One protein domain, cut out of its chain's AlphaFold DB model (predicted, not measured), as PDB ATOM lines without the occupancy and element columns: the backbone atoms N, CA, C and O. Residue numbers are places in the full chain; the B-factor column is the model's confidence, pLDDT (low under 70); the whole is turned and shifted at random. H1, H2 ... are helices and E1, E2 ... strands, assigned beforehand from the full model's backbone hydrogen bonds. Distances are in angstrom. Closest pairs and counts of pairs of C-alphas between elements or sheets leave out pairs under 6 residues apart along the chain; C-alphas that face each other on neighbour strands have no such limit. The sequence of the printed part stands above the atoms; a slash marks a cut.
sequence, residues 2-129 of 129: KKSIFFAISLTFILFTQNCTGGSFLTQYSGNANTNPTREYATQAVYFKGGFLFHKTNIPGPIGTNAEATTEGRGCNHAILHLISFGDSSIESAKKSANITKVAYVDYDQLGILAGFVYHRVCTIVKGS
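AT A GLANCE: This is residues 2 to 129 of the 129 residues of the protein "TRL-like family protein" of Leptospira vanthielii (UniProt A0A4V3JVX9). The core is one twisted sheet of five antiparallel strands, four long ones and the short E3 at one edge, with the short helix H4 lying across it over E2. Helix H1 sticks out from this body as a free arm that makes the long axis, while the small helices H2 and H3 stay off the sheet. The printed part has 128 residues, with four named helices and five named strands in the order H1 H2 H3 E1 E2 E3 H4 E4 E5; the sheet's order is E1 - E4 - E5 - E2 - E3, and the class is mixed, helices and strands. The whole is loose, with a radius of gyration of the C-alphas of 17.3 A, and elongated, spanning 62 by 33 by 25 A.

HOW THE PARTS SIT: Look first at E4, residues 103 to 113, and E5, residues 119 to 128, an antiparallel hairpin at 166 degrees, where N 109 and O 123 are 2.9 A apart, within hydrogen-bond range. E1, residues 54 to 63, is an edge strand antiparallel to E4, with N 59 and O 108 at 2.8 A. Beside E5 find E2, residues 71 to 80, antiparallel to it, with N 73 and O 126 at 2.8 A. E2 forms a hairpin with the other edge strand, E3, residues 84 to 87, where N 78 and O 86 are 2.8 A apart. H4, residues 91 to 97, is on the sheet at a height of 5.8 A, over E2 and only just not over E5, on which 2 of its C-alphas fall; it runs across the strands, at 67 degrees to E2 on the local plane. Its closest C-alpha pair with E2 is Gly 75 and Ala 94, 4.1 A. H3, residues 45 to 48, is only just not on the sheet, with 4 pairs of C-alphas within 10 A. H1, residues 2 to 17, and H2, residues 25 to 29, are apart and not on the sheet. Every O i to N i+4 pair is within hydrogen-bond range in H1 and H4; H2 has 0 of 1, but 2 of 2 O i to N i+3 pairs, and H3 is too short for an i+4 pair.

IN THESE COORDINATES: Find C-alpha 2 at (47.831, -8.533, -25.532); from there H1 runs 23.2 A to C-alpha 17. E1 begins at C-alpha 54, (5.075, -18.828, -31.188), and is 28.4 A long; E2 is 29.6 A and E4 30.4 A. E5, 29.3 A, ends at C-alpha 128, (7.732, -44.592, -46.406).

THE WHOLE: The C-alphas farthest apart are those of Lys 2 and Glu 68, 62.9 A. Residues 2 to 20, of which 2 to 17 belong to H1, stand free; the body without them spans 39 by 26 by 22 A. The printed part has no cut, and the link from H2 to H3 is long, 15 residues. Mean pLDDT of the printed part is 83.4, with 22 residues under 70, among them residues 12 to 25.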
ATOM      1  N   LYS A   2      49.088  -8.009 -26.127       62.06
ATOM      2  CA  LYS A   2      47.831  -8.533 -25.532       62.06
ATOM      3  C   LYS A   2      46.527  -8.062 -26.214       62.06
ATOM      4  O   LYS A   2      45.621  -8.864 -26.385       62.06
ATOM      5  N   LYS A   3      46.447  -6.803 -26.673       68.94
ATOM      6  CA  LYS A   3      45.251  -6.265 -27.362       68.94
ATOM      7  C   LYS A   3      44.939  -6.961 -28.700       68.94
ATOM      8  O   LYS A   3      43.774  -7.137 -29.025       68.94
ATOM      9  N   SER A   4      45.969  -7.399 -29.432       70.62
ATOM     10  CA  SER A   4      45.806  -8.109 -30.712       70.62
ATOM     11  C   SER A   4      45.266  -9.532 -30.508       70.62
ATOM     12  O   SER A   4      44.417  -9.990 -31.262       70.62
ATOM     13  N   ILE A   5      45.671 -10.194 -29.418       80.00
ATOM     14  CA  ILE A   5      45.192 -11.537 -29.055       80.00
ATOM     15  C   ILE A   5      43.716 -11.508 -28.640       80.00
ATOM     16  O   ILE A   5      42.944 -12.337 -29.106       80.00
ATOM     17  N   PHE A   6      43.293 -10.534 -27.827       78.31
ATOM     18  CA  PHE A   6      41.873 -10.385 -27.474       78.31
ATOM     19  C   PHE A   6      40.995 -10.082 -28.694       78.31
ATOM     20  O   PHE A   6      39.891 -10.612 -28.804       78.31
ATOM     21  N   PHE A   7      41.498  -9.270 -29.626       81.44
ATOM     22  CA  PHE A   7      40.794  -8.980 -30.871       81.44
ATOM     23  C   PHE A   7      40.689 -10.221 -31.767       81.44
ATOM     24  O   PHE A   7      39.613 -10.510 -32.278       81.44
ATOM     25  N   ALA A   8      41.769 -11.000 -31.890       78.25
ATOM     26  CA  ALA A   8      41.773 -12.251 -32.641       78.25
ATOM     27  C   ALA A   8      40.813 -13.289 -32.040       78.25
ATOM     28  O   ALA A   8      40.017 -13.857 -32.772       78.25
ATOM     29  N   ILE A   9      40.811 -13.477 -30.714       80.88
ATOM     30  CA  ILE A   9      39.897 -14.413 -30.036       80.88
ATOM     31  C   ILE A   9      38.435 -13.993 -30.233       80.88
ATOM     32  O   ILE A   9      37.598 -14.838 -30.541       80.88
ATOM     33  N   SER A  10      38.131 -12.697 -30.107       77.06
ATOM     34  CA  SER A  10      36.786 -12.158 -30.351       77.06
ATOM     35  C   SER A  10      36.342 -12.378 -31.801       77.06
ATOM     36  O   SER A  10      35.249 -12.883 -32.052       77.06
ATOM     37  N   LEU A  11      37.223 -12.089 -32.764       74.56
ATOM     38  CA  LEU A  11      36.956 -12.281 -34.187       74.56
ATOM     39  C   LEU A  11      36.756 -13.763 -34.533       74.56
ATOM     40  O   LEU A  11      35.845 -14.104 -35.277       74.56
ATOM     41  N   THR A  12      37.551 -14.656 -33.944       69.94
ATOM     42  CA  THR A  12      37.410 -16.105 -34.103       69.94
ATOM     43  C   THR A  12      36.090 -16.614 -33.519       69.94
ATOM     44  O   THR A  12      35.406 -17.391 -34.178       69.94
ATOM     45  N   PHE A  13      35.671 -16.133 -32.343       67.69
ATOM     46  CA  PHE A  13      34.368 -16.479 -31.760       67.69
ATOM     47  C   PHE A  13      33.206 -16.032 -32.656       67.69
ATOM     48  O   PHE A  13      32.296 -16.814 -32.921       67.69
ATOM     49  N   ILE A  14      33.272 -14.808 -33.190       64.38
ATOM     50  CA  ILE A  14      32.279 -14.292 -34.140       64.38
ATOM     51  C   ILE A  14      32.228 -15.193 -35.379       64.38
ATOM     52  O   ILE A  14      31.150 -15.654 -35.739       64.38
ATOM     53  N   LEU A  15      33.374 -15.533 -35.976       58.72
ATOM     54  CA  LEU A  15      33.451 -16.387 -37.168       58.72
ATOM     55  C   LEU A  15      32.920 -17.813 -36.943       58.72
ATOM     56  O   LEU A  15      32.309 -18.379 -37.850       58.72
ATOM     57  N   PHE A  16      33.081 -18.382 -35.745       52.53
ATOM     58  CA  PHE A  16      32.517 -19.697 -35.413       52.53
ATOM     59  C   PHE A  16      30.994 -19.678 -35.218       52.53
ATOM     60  O   PHE A  16      30.347 -20.693 -35.464       52.53
ATOM     61  N   THR A  17      30.391 -18.539 -34.857       53.25
ATOM     62  CA  THR A  17      28.919 -18.428 -34.746       53.25
ATOM     63  C   THR A  17      28.201 -18.295 -36.090       53.25
ATOM     64  O   THR A  17      26.998 -18.526 -36.152       53.25
ATOM     65  N   GLN A  18      28.903 -17.946 -37.175       50.72
ATOM     66  CA  GLN A  18      28.265 -17.647 -38.466       50.72
ATOM     67  C   GLN A  18      27.957 -18.881 -39.331       50.72
ATOM     68  O   GLN A  18      27.230 -18.750 -40.313       50.72
ATOM     69  N   ASN A  19      28.497 -20.066 -39.017       43.50
ATOM     70  CA  ASN A  19      28.545 -21.168 -39.993       43.50
ATOM     71  C   ASN A  19      27.649 -22.384 -39.709       43.50
ATOM     72  O   ASN A  19      27.669 -23.312 -40.511       43.50
ATOM     73  N   CYS A  20      26.849 -22.414 -38.634       47.62
ATOM     74  CA  CYS A  20      26.199 -23.677 -38.233       47.62
ATOM     75  C   CYS A  20      24.666 -23.689 -38.118       47.62
ATOM     76  O   CYS A  20      24.128 -24.726 -37.747       47.62
ATOM     77  N   THR A  21      23.921 -22.623 -38.439       52.56
ATOM     78  CA  THR A  21      22.455 -22.623 -38.182       52.56
ATOM     79  C   THR A  21      21.575 -22.016 -39.278       52.56
ATOM     80  O   THR A  21      20.411 -21.709 -39.029       52.56
ATOM     81  N   GLY A  22      22.078 -21.843 -40.506       57.00
ATOM     82  CA  GLY A  22      21.269 -21.319 -41.621       57.00
ATOM     83  C   GLY A  22      20.828 -19.855 -41.465       57.00
ATOM     84  O   GLY A  22      20.127 -19.337 -42.325       57.00
ATOM     85  N   GLY A  23      21.255 -19.171 -40.396       62.25
ATOM     86  CA  GLY A  23      21.060 -17.741 -40.186       62.25
ATOM     87  C   GLY A  23      22.374 -16.984 -40.344       62.25
ATOM     88  O   GLY A  23      23.275 -17.104 -39.525       62.25
ATOM     89  N   SER A  24      22.468 -16.173 -41.390       64.19
ATOM     90  CA  SER A  24      23.500 -15.150 -41.564       64.19
ATOM     91  C   SER A  24      22.861 -13.814 -41.939       64.19
ATOM     92  O   SER A  24      21.707 -13.760 -42.377       64.19
ATOM     93  N   PHE A  25      23.613 -12.717 -41.818       67.88
ATOM     94  CA  PHE A  25      23.136 -11.414 -42.295       67.88
ATOM     95  C   PHE A  25      22.719 -11.484 -43.772       67.88
ATOM     96  O   PHE A  25      21.691 -10.938 -44.155       67.88
ATOM     97  N   LEU A  26      23.443 -12.261 -44.586       72.88
ATOM     98  CA  LEU A  26      23.095 -12.490 -45.986       72.88
ATOM     99  C   LEU A  26      21.732 -13.180 -46.145       72.88
ATOM    100  O   LEU A  26      20.944 -12.760 -46.987       72.88
ATOM    101  N   THR A  27      21.418 -14.189 -45.326       71.62
ATOM    102  CA  THR A  27      20.119 -14.888 -45.405       71.62
ATOM    103  C   THR A  27      18.922 -14.004 -45.053       71.62
ATOM    104  O   THR A  27      17.819 -14.282 -45.516       71.62
ATOM    105  N   GLN A  28      19.120 -12.906 -44.306       69.25
ATOM    106  CA  GLN A  28      18.042 -11.951 -44.015       69.25
ATOM    107  C   GLN A  28      17.609 -11.148 -45.248       69.25
ATOM    108  O   GLN A  28      16.432 -10.814 -45.361       69.25
ATOM    109  N   TYR A  29      18.535 -10.864 -46.169       69.94
ATOM    110  CA  TYR A  29      18.266 -10.103 -47.399       69.94
ATOM    111  C   TYR A  29      18.135 -10.996 -48.639       69.94
ATOM    112  O   TYR A  29      17.512 -10.604 -49.622       69.94
ATOM    113  N   SER A  30      18.699 -12.204 -48.598       71.69
ATOM    114  CA  SER A  30      18.653 -13.194 -49.671       71.69
ATOM    115  C   SER A  30      18.300 -14.567 -49.102       71.69
ATOM    116  O   SER A  30      19.175 -15.360 -48.751       71.69
ATOM    117  N   GLY A  31      17.003 -14.884 -49.057       66.19
ATOM    118  CA  GLY A  31      16.515 -16.190 -48.593       66.19
ATOM    119  C   GLY A  31      17.043 -17.378 -49.414       66.19
ATOM    120  O   GLY A  31      17.062 -18.503 -48.929       66.19
ATOM    121  N   ASN A  32      17.542 -17.138 -50.631       69.88
ATOM    122  CA  ASN A  32      18.170 -18.164 -51.469       69.88
ATOM    123  C   ASN A  32      19.574 -18.562 -50.993       69.88
ATOM    124  O   ASN A  32      20.038 -19.647 -51.326       69.88
ATOM    125  N   ALA A  33      20.245 -17.707 -50.214       71.00
ATOM    126  CA  ALA A  33      21.517 -18.043 -49.575       71.00
ATOM    127  C   ALA A  33      21.331 -18.940 -48.338       71.00
ATOM    128  O   ALA A  33      22.309 -19.406 -47.757       71.00
ATOM    129  N   ASN A  34      20.081 -19.165 -47.920       72.75
ATOM    130  CA  ASN A  34      19.762 -20.031 -46.804       72.75
ATOM    131  C   ASN A  34      19.811 -21.498 -47.246       72.75
ATOM    132  O   ASN A  34      19.019 -21.949 -48.076       72.75
ATOM    133  N   THR A  35      20.753 -22.241 -46.672       72.94
ATOM    134  CA  THR A  35      20.927 -23.678 -46.906       72.94
ATOM    135  C   THR A  35      19.979 -24.539 -46.073       72.94
ATOM    136  O   THR A  35      19.949 -25.755 -46.252       72.94
ATOM    137  N   ASN A  36      19.185 -23.938 -45.182       75.88
ATOM    138  CA  ASN A  36      18.157 -24.645 -44.438       75.88
ATOM    139  C   ASN A  36      17.062 -25.161 -45.401       75.88
ATOM    140  O   ASN A  36      16.529 -24.365 -46.182       75.88
ATOM    141  N   PRO A  37      16.678 -26.455 -45.332       76.38
ATOM    142  CA  PRO A  37      15.537 -26.986 -46.079       76.38
ATOM    143  C   PRO A  37      14.258 -26.157 -45.895       76.38
ATOM    144  O   PRO A  37      13.480 -25.981 -46.831       76.38
ATOM    145  N   THR A  38      14.079 -25.563 -44.714       77.25
ATOM    146  CA  THR A  38      13.009 -24.615 -44.406       77.25
ATOM    147  C   THR A  38      13.461 -23.178 -44.701       77.25
ATOM    148  O   THR A  38      13.726 -22.410 -43.781       77.25
ATOM    149  N   ARG A  39      13.585 -22.788 -45.977       72.62
ATOM    150  CA  ARG A  39      14.217 -21.505 -46.380       72.62
ATOM    151  C   ARG A  39      13.607 -20.239 -45.785       72.62
ATOM    152  O   ARG A  39      14.322 -19.262 -45.578       72.62
ATOM    153  N   GLU A  40      12.297 -20.231 -45.540       73.69
ATOM    154  CA  GLU A  40      11.635 -19.086 -44.898       73.69
ATOM    155  C   GLU A  40      12.113 -18.888 -43.457       73.69
ATOM    156  O   GLU A  40      12.112 -17.770 -42.937       73.69
ATOM    157  N   TYR A  41      12.556 -19.964 -42.816       69.00
ATOM    158  CA  TYR A  41      13.076 -19.936 -41.469       69.00
ATOM    159  C   TYR A  41      14.495 -19.375 -41.433       69.00
ATOM    160  O   TYR A  41      15.308 -19.746 -42.264       69.00
ATOM    161  N   ALA A  42      14.802 -18.528 -40.449       66.00
ATOM    162  CA  ALA A  42      15.971 -17.633 -40.405       66.00
ATOM    163  C   ALA A  42      15.853 -16.349 -41.257       66.00
ATOM    164  O   ALA A  42      16.790 -15.551 -41.302       66.00
ATOM    165  N   THR A  43      14.683 -16.084 -41.852       75.06
ATOM    166  CA  THR A  43      14.362 -14.789 -42.477       75.06
ATOM    167  C   THR A  43      13.340 -14.005 -41.649       75.06
ATOM    168  O   THR A  43      12.623 -14.564 -40.815       75.06
ATOM    169  N   GLN A  44      13.215 -12.701 -41.913       77.38
ATOM    170  CA  GLN A  44      12.204 -11.854 -41.265       77.38
ATOM    171  C   GLN A  44      10.763 -12.209 -41.679       77.38
ATOM    172  O   GLN A  44       9.815 -11.783 -41.017       77.38
ATOM    173  N   ALA A  45      10.572 -13.013 -42.734       77.56
ATOM    174  CA  ALA A  45       9.250 -13.400 -43.228       77.56
ATOM    175  C   ALA A  45       8.410 -14.122 -42.161       77.56
ATOM    176  O   ALA A  45       7.195 -13.938 -42.108       77.56
ATOM    177  N   VAL A  46       9.049 -14.883 -41.262       79.81
ATOM    178  CA  VAL A  46       8.365 -15.580 -40.160       79.81
ATOM    179  C   VAL A  46       7.639 -14.592 -39.239       79.81
ATOM    180  O   VAL A  46       6.531 -14.879 -38.787       79.81
ATOM    181  N   TYR A  47       8.208 -13.404 -39.005       80.12
ATOM    182  CA  TYR A  47       7.595 -12.372 -38.160       80.12
ATOM    183  C   TYR A  47       6.350 -11.782 -38.816       80.12
ATOM    184  O   TYR A  47       5.309 -11.671 -38.170       80.12
ATOM    185  N   PHE A  48       6.431 -11.488 -40.116       80.94
ATOM    186  CA  PHE A  48       5.307 -10.955 -40.886       80.94
ATOM    187  C   PHE A  48       4.177 -11.973 -41.088       80.94
ATOM    188  O   PHE A  48       3.028 -11.579 -41.262       80.94
ATOM    189  N   LYS A  49       4.468 -13.278 -40.990       82.00
ATOM    190  CA  LYS A  49       3.466 -14.358 -40.969       82.00
ATOM    191  C   LYS A  49       2.905 -14.659 -39.567       82.00
ATOM    192  O   LYS A  49       2.244 -15.675 -39.382       82.00
ATOM    193  N   GLY A  50       3.169 -13.803 -38.573       82.56
ATOM    194  CA  GLY A  50       2.638 -13.945 -37.211       82.56
ATOM    195  C   GLY A  50       3.424 -14.896 -36.301       82.56
ATOM    196  O   GLY A  50       2.935 -15.274 -35.242       82.56
ATOM    197  N   GLY A  51       4.649 -15.276 -36.669       86.19
ATOM    198  CA  GLY A  51       5.481 -16.234 -35.933       86.19
ATOM    199  C   GLY A  51       6.388 -15.640 -34.848       86.19
ATOM    200  O   GLY A  51       7.381 -16.274 -34.493       86.19
ATOM    201  N   PHE A  52       6.120 -14.426 -34.347       87.06
ATOM    202  CA  PHE A  52       7.012 -13.770 -33.379       87.06
ATOM    203  C   PHE A  52       6.999 -14.446 -32.000       87.06
ATOM    204  O   PHE A  52       8.055 -14.803 -31.496       87.06
ATOM    205  N   LEU A  53       5.835 -14.656 -31.374       91.25
ATOM    206  CA  LEU A  53       5.780 -15.262 -30.032       91.25
ATOM    207  C   LEU A  53       5.877 -16.787 -30.075       91.25
ATOM    208  O   LEU A  53       6.630 -17.394 -29.315       91.25
ATOM    209  N   PHE A  54       5.116 -17.394 -30.975       91.00
ATOM    210  CA  PHE A  54       5.075 -18.828 -31.188       91.00
ATOM    211  C   PHE A  54       4.902 -19.083 -32.678       91.00
ATOM    212  O   PHE A  54       4.063 -18.466 -33.331       91.00
ATOM    213  N   HIS A  55       5.691 -20.003 -33.210       88.88
ATOM    214  CA  HIS A  55       5.615 -20.412 -34.597       88.88
ATOM    215  C   HIS A  55       5.702 -21.925 -34.666       88.88
ATOM    216  O   HIS A  55       6.641 -22.509 -34.129       88.88
ATOM    217  N   LYS A  56       4.743 -22.550 -35.346       91.19
ATOM    218  CA  LYS A  56       4.812 -23.963 -35.700       91.19
ATOM    219  C   LYS A  56       4.347 -24.151 -37.134       91.19
ATOM    220  O   LYS A  56       3.236 -23.743 -37.462       91.19
ATOM    221  N   THR A  57       5.178 -24.761 -37.968       88.88
ATOM    222  CA  THR A  57       4.883 -24.978 -39.387       88.88
ATOM    223  C   THR A  57       5.375 -26.332 -39.859       88.88
ATOM    224  O   THR A  57       6.370 -26.852 -39.361       88.88
ATOM    225  N   ASN A  58       4.661 -26.873 -40.844       90.75
ATOM    226  CA  ASN A  58       5.090 -28.028 -41.614       90.75
ATOM    227  C   ASN A  58       5.400 -27.560 -43.029       90.75
ATOM    228  O   ASN A  58       4.596 -26.847 -43.633       90.75
ATOM    229  N   ILE A  59       6.560 -27.947 -43.542       89.75
ATOM    230  CA  ILE A  59       7.049 -27.538 -44.851       89.75
ATOM    231  C   ILE A  59       7.283 -28.801 -45.675       89.75
ATOM    232  O   ILE A  59       8.028 -29.675 -45.223       89.75
ATOM    233  N   PRO A  60       6.656 -28.916 -46.858       90.44
ATOM    234  CA  PRO A  60       6.853 -30.072 -47.710       90.44
ATOM    235  C   PRO A  60       8.290 -30.098 -48.224       90.44
ATOM    236  O   PRO A  60       8.849 -29.070 -48.618       90.44
ATOM    237  N   GLY A  61       8.888 -31.280 -48.206       88.12
ATOM    238  CA  GLY A  61      10.220 -31.536 -48.731       88.12
ATOM    239  C   GLY A  61      10.186 -32.363 -50.021       88.12
ATOM    240  O   GLY A  61       9.179 -32.393 -50.736       88.12
ATOM    241  N   PRO A  62      11.310 -33.003 -50.378       87.19
ATOM    242  CA  PRO A  62      11.404 -33.806 -51.589       87.19
ATOM    243  C   PRO A  62      10.503 -35.048 -51.533       87.19
ATOM    244  O   PRO A  62      10.379 -35.719 -50.506       87.19
ATOM    245  N   ILE A  63       9.928 -35.384 -52.687       90.81
ATOM    246  CA  ILE A  63       9.152 -36.608 -52.901       90.81
ATOM    247  C   ILE A  63      10.106 -37.686 -53.431       90.81
ATOM    248  O   ILE A  63      10.918 -37.434 -54.322       90.81
ATOM    249  N   GLY A  64      10.035 -38.879 -52.846       86.06
ATOM    250  CA  GLY A  64      10.732 -40.069 -53.316       86.06
ATOM    251  C   GLY A  64      10.016 -40.736 -54.492       86.06
ATOM    252  O   GLY A  64       9.057 -40.212 -55.051       86.06
ATOM    253  N   THR A  65      10.481 -41.916 -54.895       84.31
ATOM    254  CA  THR A  65       9.868 -42.666 -56.003       84.31
ATOM    255  C   THR A  65       9.482 -44.068 -55.554       84.31
ATOM    256  O   THR A  65      10.246 -44.733 -54.857       84.31
ATOM    257  N   ASN A  66       8.300 -44.523 -55.983       81.88
ATOM    258  CA  ASN A  66       7.847 -45.913 -55.853       81.88
ATOM    259  C   ASN A  66       7.892 -46.478 -54.419       81.88
ATOM    260  O   ASN A  66       8.315 -47.617 -54.203       81.88
ATOM    261  N   ALA A  67       7.453 -45.687 -53.441       85.50
ATOM    262  CA  ALA A  67       7.297 -46.117 -52.058       85.50
ATOM    263  C   ALA A  67       5.911 -45.723 -51.538       85.50
ATOM    264  O   ALA A  67       5.431 -44.622 -51.806       85.50
ATOM    265  N   GLU A  68       5.277 -46.625 -50.795       88.56
ATOM    266  CA  GLU A  68       4.014 -46.345 -50.116       88.56
ATOM    267  C   GLU A  68       4.291 -45.634 -48.787       88.56
ATOM    268  O   GLU A  68       5.242 -45.958 -48.078       88.56
ATOM    269  N   ALA A  69       3.465 -44.652 -48.431       90.31
ATOM    270  CA  ALA A  69       3.601 -43.890 -47.191       90.31
ATOM    271  C   ALA A  69       2.859 -44.575 -46.028       90.31
ATOM    272  O   ALA A  69       1.908 -44.017 -45.480       90.31
ATOM    273  N   THR A  70       3.258 -45.801 -45.683       94.12
ATOM    274  CA  THR A  70       2.589 -46.621 -44.654       94.12
ATOM    275  C   THR A  70       3.120 -46.370 -43.247       94.12
ATOM    276  O   THR A  70       2.392 -46.555 -42.272       94.12
ATOM    277  N   THR A  71       4.369 -45.922 -43.127       95.81
ATOM    278  CA  THR A  71       5.034 -45.631 -41.853       95.81
ATOM    279  C   THR A  71       5.628 -44.225 -41.848       95.81
ATOM    280  O   THR A  71       5.970 -43.674 -42.897       95.81
ATOM    281  N   GLU A  72       5.726 -43.626 -40.660       96.62
ATOM    282  CA  GLU A  72       6.315 -42.304 -40.433       96.62
ATOM    283  C   GLU A  72       7.430 -42.419 -39.392       96.62
ATOM    284  O   GLU A  72       7.211 -42.920 -38.291       96.62
ATOM    285  N   GLY A  73       8.615 -41.927 -39.742       97.44
ATOM    286  CA  GLY A  73       9.757 -41.774 -38.854       97.44
ATOM    287  C   GLY A  73      10.132 -40.308 -38.685       97.44
ATOM    288  O   GLY A  73       9.926 -39.492 -39.585       97.44
ATOM    289  N   ARG A  74      10.691 -39.953 -37.527       97.56
ATOM    290  CA  ARG A  74      11.006 -38.568 -37.166       97.56
ATOM    291  C   ARG A  74      12.366 -38.464 -36.484       97.56
ATOM    292  O   ARG A  74      12.611 -39.124 -35.479       97.56
ATOM    293  N   GLY A  75      13.213 -37.578 -36.999       97.00
ATOM    294  CA  GLY A  75      14.475 -37.168 -36.379       97.00
ATOM    295  C   GLY A  75      14.429 -35.677 -36.067       97.00
ATOM    296  O   GLY A  75      14.066 -34.893 -36.941       97.00
ATOM    297  N   CYS A  76      14.762 -35.269 -34.841       95.06
ATOM    298  CA  CYS A  76      14.682 -33.873 -34.412       95.06
ATOM    299  C   CYS A  76      16.010 -33.367 -33.855       95.06
ATOM    300  O   CYS A  76      16.713 -34.075 -33.136       95.06
ATOM    301  N   ASN A  77      16.286 -32.097 -34.135       93.81
ATOM    302  CA  ASN A  77      17.301 -31.303 -33.466       93.81
ATOM    303  C   ASN A  77      16.620 -30.189 -32.668       93.81
ATOM    304  O   ASN A  77      15.639 -29.587 -33.117       93.81
ATOM    305  N   HIS A  78      17.149 -29.923 -31.483       93.44
ATOM    306  CA  HIS A  78      16.653 -28.940 -30.536       93.44
ATOM    307  C   HIS A  78      17.736 -27.912 -30.262       93.44
ATOM    308  O   HIS A  78      18.895 -28.276 -30.098       93.44
ATOM    309  N   ALA A  79      17.344 -26.651 -30.137       89.94
ATOM    310  CA  ALA A  79      18.194 -25.577 -29.667       89.94
ATOM    311  C   ALA A  79      17.491 -24.810 -28.543       89.94
ATOM    312  O   ALA A  79      16.334 -24.407 -28.669       89.94
ATOM    313  N   ILE A  80      18.196 -24.617 -27.432       91.81
ATOM    314  CA  ILE A  80      17.723 -23.885 -26.254       91.81
ATOM    315  C   ILE A  80      18.552 -22.614 -26.125       91.81
ATOM    316  O   ILE A  80      19.785 -22.669 -26.096       91.81
ATOM    317  N   LEU A  81      17.868 -21.470 -26.049       88.69
ATOM    318  CA  LEU A  81      18.457 -20.136 -25.907       88.69
ATOM    319  C   LEU A  81      19.491 -19.774 -26.990       88.69
ATOM    320  O   LEU A  81      20.288 -18.868 -26.781       88.69
ATOM    321  N   HIS A  82      19.536 -20.509 -28.109       80.00
ATOM    322  CA  HIS A  82      20.645 -20.486 -29.080       80.00
ATOM    323  C   HIS A  82      22.031 -20.849 -28.512       80.00
ATOM    324  O   HIS A  82      23.035 -20.721 -29.208       80.00
ATOM    325  N   LEU A  83      22.107 -21.323 -27.269       82.12
ATOM    326  CA  LEU A  83      23.366 -21.638 -26.593       82.12
ATOM    327  C   LEU A  83      23.695 -23.127 -26.658       82.12
ATOM    328  O   LEU A  83      24.859 -23.505 -26.753       82.12
ATOM    329  N   ILE A  84      22.668 -23.972 -26.572       87.50
ATOM    330  CA  ILE A  84      22.817 -25.423 -26.486       87.50
ATOM    331  C   ILE A  84      21.981 -26.041 -27.597       87.50
ATOM    332  O   ILE A  84      20.771 -25.826 -27.633       87.50
ATOM    333  N   SER A  85      22.620 -26.815 -28.476       88.50
ATOM    334  CA  SER A  85      21.950 -27.581 -29.529       88.50
ATOM    335  C   SER A  85      22.236 -29.067 -29.368       88.50
ATOM    336  O   SER A  85      23.377 -29.448 -29.112       88.50
ATOM    337  N   PHE A  86      21.216 -29.904 -29.530       93.12
ATOM    338  CA  PHE A  86      21.335 -31.358 -29.433       93.12
ATOM    339  C   PHE A  86      20.239 -32.078 -30.223       93.12
ATOM    340  O   PHE A  86      19.118 -31.586 -30.364       93.12
ATOM    341  N   GLY A  87      20.553 -33.295 -30.662       93.88
ATOM    342  CA  GLY A  87      19.659 -34.144 -31.442       93.88
ATOM    343  C   GLY A  87      20.206 -34.424 -32.837       93.88
ATOM    344  O   GLY A  87      21.308 -34.011 -33.190       93.88
ATOM    345  N   ASP A  88      19.424 -35.162 -33.618       94.00
ATOM    346  CA  ASP A  88      19.769 -35.567 -34.975       94.00
ATOM    347  C   ASP A  88      18.518 -35.480 -35.854       94.00
ATOM    348  O   ASP A  88      17.587 -36.286 -35.741       94.00
ATOM    349  N   SER A  89      18.506 -34.459 -36.712       92.88
ATOM    350  CA  SER A  89      17.447 -34.202 -37.693       92.88
ATOM    351  C   SER A  89      17.795 -34.718 -39.092       92.88
ATOM    352  O   SER A  89      17.167 -34.314 -40.066       92.88
ATOM    353  N   SER A  90      18.782 -35.607 -39.222       93.31
ATOM    354  CA  SER A  90      19.082 -36.265 -40.494       93.31
ATOM    355  C   SER A  90      17.920 -37.144 -40.969       93.31
ATOM    356  O   SER A  90      17.107 -37.647 -40.184       93.31
ATOM    357  N   ILE A  91      17.857 -37.352 -42.287       94.38
ATOM    358  CA  ILE A  91      16.914 -38.295 -42.902       94.38
ATOM    359  C   ILE A  91      17.208 -39.709 -42.387       94.38
ATOM    360  O   ILE A  91      16.286 -40.479 -42.142       94.38
ATOM    361  N   GLU A  92      18.475 -40.048 -42.166       95.75
ATOM    362  CA  GLU A  92      18.932 -41.334 -41.648       95.75
ATOM    363  C   GLU A  92      18.388 -41.609 -40.241       95.75
ATOM    364  O   GLU A  92      17.835 -42.684 -40.001       95.75
ATOM    365  N   SER A  93      18.490 -40.635 -39.331       97.06
ATOM    366  CA  SER A  93      17.905 -40.700 -37.984       97.06
ATOM    367  C   SER A  93      16.391 -40.912 -38.047       97.06
ATOM    368  O   SER A  93      15.855 -41.839 -37.428       97.06
ATOM    369  N   ALA A  94      15.703 -40.124 -38.880       96.88
ATOM    370  CA  ALA A  94      14.264 -40.242 -39.078       96.88
ATOM    371  C   ALA A  94      13.869 -41.622 -39.631       96.88
ATOM    372  O   ALA A  94      13.000 -42.279 -39.061       96.88
ATOM    373  N   LYS A  95      14.554 -42.120 -40.667       97.19
ATOM    374  CA  LYS A  95      14.337 -43.464 -41.226       97.19
ATOM    375  C   LYS A  95      14.524 -44.550 -40.176       97.19
ATOM    376  O   LYS A  95      13.676 -45.430 -40.039       97.19
ATOM    377  N   LYS A  96      15.618 -44.469 -39.414       97.44
ATOM    378  CA  LYS A  96      15.960 -45.446 -38.377       97.44
ATOM    379  C   LYS A  96      14.902 -45.506 -37.275       97.44
ATOM    380  O   LYS A  96      14.622 -46.594 -36.787       97.44
ATOM    381  N   SER A  97      14.285 -44.376 -36.923       97.75
ATOM    382  CA  SER A  97      13.243 -44.328 -35.884       97.75
ATOM    383  C   SER A  97      11.988 -45.154 -36.206       97.75
ATOM    384  O   SER A  97      11.290 -45.565 -35.283       97.75
ATOM    385  N   ALA A  98      11.724 -45.434 -37.489       96.31
ATOM    386  CA  ALA A  98      10.551 -46.181 -37.950       96.31
ATOM    387  C   ALA A  98      10.897 -47.368 -38.869       96.31
ATOM    388  O   ALA A  98      10.017 -47.911 -39.528       96.31
ATOM    389  N   ASN A  99      12.169 -47.784 -38.912       96.19
ATOM    390  CA  ASN A  99      12.676 -48.844 -39.796       96.19
ATOM    391  C   ASN A  99      12.341 -48.641 -41.290       96.19
ATOM    392  O   ASN A  99      12.180 -49.608 -42.030       96.19
ATOM    393  N   ILE A 100      12.275 -47.388 -41.748       95.75
ATOM    394  CA  ILE A 100      11.938 -47.057 -43.136       95.75
ATOM    395  C   ILE A 100      13.129 -47.359 -44.036       95.75
ATOM    396  O   ILE A 100      14.222 -46.813 -43.857       95.75
ATOM    397  N   THR A 101      12.908 -48.169 -45.066       94.19
ATOM    398  CA  THR A 101      13.944 -48.515 -46.044       94.19
ATOM    399  C   THR A 101      13.789 -47.696 -47.320       94.19
ATOM    400  O   THR A 101      14.780 -47.150 -47.824       94.19
ATOM    401  N   LYS A 102      12.543 -47.510 -47.770       94.12
ATOM    402  CA  LYS A 102      12.153 -46.758 -48.962       94.12
ATOM    403  C   LYS A 102      11.409 -45.491 -48.567       94.12
ATOM    404  O   LYS A 102      10.405 -45.543 -47.868       94.12
ATOM    405  N   VAL A 103      11.895 -44.348 -49.038       95.19
ATOM    406  CA  VAL A 103      11.309 -43.038 -48.734       95.19
ATOM    407  C   VAL A 103      10.255 -42.694 -49.783       95.19
ATOM    408  O   VAL A 103      10.571 -42.650 -50.969       95.19
ATOM    409  N   ALA A 104       9.025 -42.433 -49.343       95.62
ATOM    410  CA  ALA A 104       7.937 -41.924 -50.173       95.62
ATOM    411  C   ALA A 104       7.993 -40.400 -50.283       95.62
ATOM    412  O   ALA A 104       7.914 -39.862 -51.381       95.62
ATOM    413  N   TYR A 105       8.176 -39.701 -49.165       95.12
ATOM    414  CA  TYR A 105       8.439 -38.263 -49.137       95.12
ATOM    415  C   TYR A 105       9.048 -37.852 -47.800       95.12
ATOM    416  O   TYR A 105       9.028 -38.602 -46.818       95.12
ATOM    417  N   VAL A 106       9.611 -36.650 -47.794       95.50
ATOM    418  CA  VAL A 106      10.165 -36.005 -46.611       95.50
ATOM    419  C   VAL A 106       9.403 -34.713 -46.366       95.50
ATOM    420  O   VAL A 106       9.231 -33.932 -47.292       95.50
ATOM    421  N   ASP A 107       9.007 -34.477 -45.123       95.12
ATOM    422  CA  ASP A 107       8.470 -33.206 -44.645       95.12
ATOM    423  C   ASP A 107       9.363 -32.663 -43.528       95.12
ATOM    424  O   ASP A 107      10.097 -33.403 -42.870       95.12
ATOM    425  N   TYR A 108       9.272 -31.364 -43.269       93.62
ATOM    426  CA  TYR A 108       9.962 -30.717 -42.160       93.62
ATOM    427  C   TYR A 108       8.945 -30.099 -41.200       93.62
ATOM    428  O   TYR A 108       8.097 -29.323 -41.628       93.62
ATOM    429  N   ASP A 109       9.028 -30.425 -39.907       92.94
ATOM    430  CA  ASP A 109       8.266 -29.762 -38.834       92.94
ATOM    431  C   ASP A 109       9.184 -28.811 -38.087       92.94
ATOM    432  O   ASP A 109      10.277 -29.174 -37.645       92.94
ATOM    433  N   GLN A 110       8.711 -27.590 -37.910       90.12
ATOM    434  CA  GLN A 110       9.473 -26.524 -37.308       90.12
ATOM    435  C   GLN A 110       8.695 -25.880 -36.187       90.12
ATOM    436  O   GLN A 110       7.522 -25.558 -36.340       90.12
ATOM    437  N   LEU A 111       9.373 -25.647 -35.067       91.69
ATOM    438  CA  LEU A 111       8.806 -24.944 -33.931       91.69
ATOM    439  C   LEU A 111       9.788 -23.900 -33.408       91.69
ATOM    440  O   LEU A 111      10.951 -24.211 -33.167       91.69
ATOM    441  N   GLY A 112       9.313 -22.672 -33.208       90.62
ATOM    442  CA  GLY A 112      10.058 -21.582 -32.585       90.62
ATOM    443  C   GLY A 112       9.241 -20.872 -31.505       90.62
ATOM    444  O   GLY A 112       8.048 -20.629 -31.685       90.62
ATOM    445  N   ILE A 113       9.891 -20.521 -30.395       91.81
ATOM    446  CA  ILE A 113       9.334 -19.698 -29.309       91.81
ATOM    447  C   ILE A 113      10.155 -18.414 -29.201       91.81
ATOM    448  O   ILE A 113      11.386 -18.480 -29.189       91.81
ATOM    449  N   LEU A 114       9.478 -17.262 -29.126       90.50
ATOM    450  CA  LEU A 114      10.069 -15.920 -29.206       90.50
ATOM    451  C   LEU A 114      11.050 -15.817 -30.378       90.50
ATOM    452  O   LEU A 114      12.259 -15.727 -30.185       90.50
ATOM    453  N   ALA A 115      10.533 -15.912 -31.603       83.50
ATOM    454  CA  ALA A 115      11.314 -15.884 -32.835       83.50
ATOM    455  C   ALA A 115      12.365 -17.015 -32.928       83.50
ATOM    456  O   ALA A 115      13.311 -16.932 -33.702       83.50
ATOM    457  N   GLY A 116      12.198 -18.085 -32.142       83.62
ATOM    458  CA  GLY A 116      13.173 -19.164 -32.011       83.62
ATOM    459  C   GLY A 116      14.271 -18.883 -30.985       83.62
ATOM    460  O   GLY A 116      14.984 -19.815 -30.624       83.62
ATOM    461  N   PHE A 117      14.411 -17.644 -30.481       83.38
ATOM    462  CA  PHE A 117      15.484 -17.263 -29.556       83.38
ATOM    463  C   PHE A 117      15.494 -18.116 -28.297       83.38
ATOM    464  O   PHE A 117      16.558 -18.580 -27.897       83.38
ATOM    465  N   VAL A 118      14.319 -18.354 -27.707       90.19
ATOM    466  CA  VAL A 118      14.206 -19.124 -26.461       90.19
ATOM    467  C   VAL A 118      14.302 -20.619 -26.712       90.19
ATOM    468  O   VAL A 118      15.010 -21.334 -26.004       90.19
ATOM    469  N   TYR A 119      13.580 -21.090 -27.717       91.62
ATOM    470  CA  TYR A 119      13.570 -22.488 -28.092       91.62
ATOM    471  C   TYR A 119      13.304 -22.611 -29.577       91.62
ATOM    472  O   TYR A 119      12.388 -21.981 -30.116       91.62
ATOM    473  N   HIS A 120      14.072 -23.485 -30.204       89.50
ATOM    474  CA  HIS A 120      13.902 -23.853 -31.588       89.50
ATOM    475  C   HIS A 120      14.003 -25.368 -31.744       89.50
ATOM    476  O   HIS A 120      14.791 -26.040 -31.080       89.50
ATOM    477  N   ARG A 121      13.166 -25.917 -32.620       92.19
ATOM    478  CA  ARG A 121      13.198 -27.315 -33.024       92.19
ATOM    479  C   ARG A 121      12.993 -27.422 -34.525       92.19
ATOM    480  O   ARG A 121      12.055 -26.830 -35.058       92.19
ATOM    481  N   VAL A 122      13.821 -28.241 -35.160       91.88
ATOM    482  CA  VAL A 122      13.614 -28.719 -36.531       91.88
ATOM    483  C   VAL A 122      13.534 -30.227 -36.487       91.88
ATOM    484  O   VAL A 122      14.403 -30.881 -35.912       91.88
ATOM    485  N   CYS A 123      12.491 -30.776 -37.088       94.56
ATOM    486  CA  CYS A 123      12.330 -32.202 -37.268       94.56
ATOM    487  C   CYS A 123      12.240 -32.523 -38.752       94.56
ATOM    488  O   CYS A 123      11.473 -31.894 -39.475       94.56
ATOM    489  N   THR A 124      12.969 -33.546 -39.168       96.19
ATOM    490  CA  THR A 124      12.791 -34.196 -40.460       96.19
ATOM    491  C   THR A 124      11.837 -35.360 -40.257       96.19
ATOM    492  O   THR A 124      12.070 -36.232 -39.414       96.19
ATOM    493  N   ILE A 125      10.741 -35.341 -40.999       97.06
ATOM    494  CA  ILE A 125       9.710 -36.368 -41.010       97.06
ATOM    495  C   ILE A 125       9.889 -37.141 -42.306       97.06
ATOM    496  O   ILE A 125       9.823 -36.573 -43.390       97.06
ATOM    497  N   VAL A 126      10.125 -38.437 -42.198       97.06
ATOM    498  CA  VAL A 126      10.255 -39.324 -43.347       97.06
ATOM    499  C   VAL A 126       9.054 -40.240 -43.350       97.06
ATOM    500  O   VAL A 126       8.801 -40.923 -42.361       97.06
ATOM    501  N   LYS A 127       8.335 -40.285 -44.465       96.44
ATOM    502  CA  LYS A 127       7.275 -41.266 -44.674       96.44
ATOM    503  C   LYS A 127       7.674 -42.260 -45.735       96.44
ATOM    504  O   LYS A 127       8.325 -41.897 -46.715       96.44
ATOM    505  N   GLY A 128       7.302 -43.514 -45.534       95.88
ATOM    506  CA  GLY A 128       7.732 -44.592 -46.406       95.88
ATOM    507  C   GLY A 128       7.389 -45.973 -45.874       95.88
ATOM    508  O   GLY A 128       6.482 -46.126 -45.054       95.88
ATOM    509  N   SER A 129       8.146 -46.957 -46.350       92.56
ATOM    510  CA  SER A 129       7.987 -48.387 -46.062       92.56
ATOM    511  C   SER A 129       9.329 -49.078 -45.846       92.56
ATOM    512  O   SER A 129      10.337 -48.624 -46.446       92.56
TER     513      SER A 129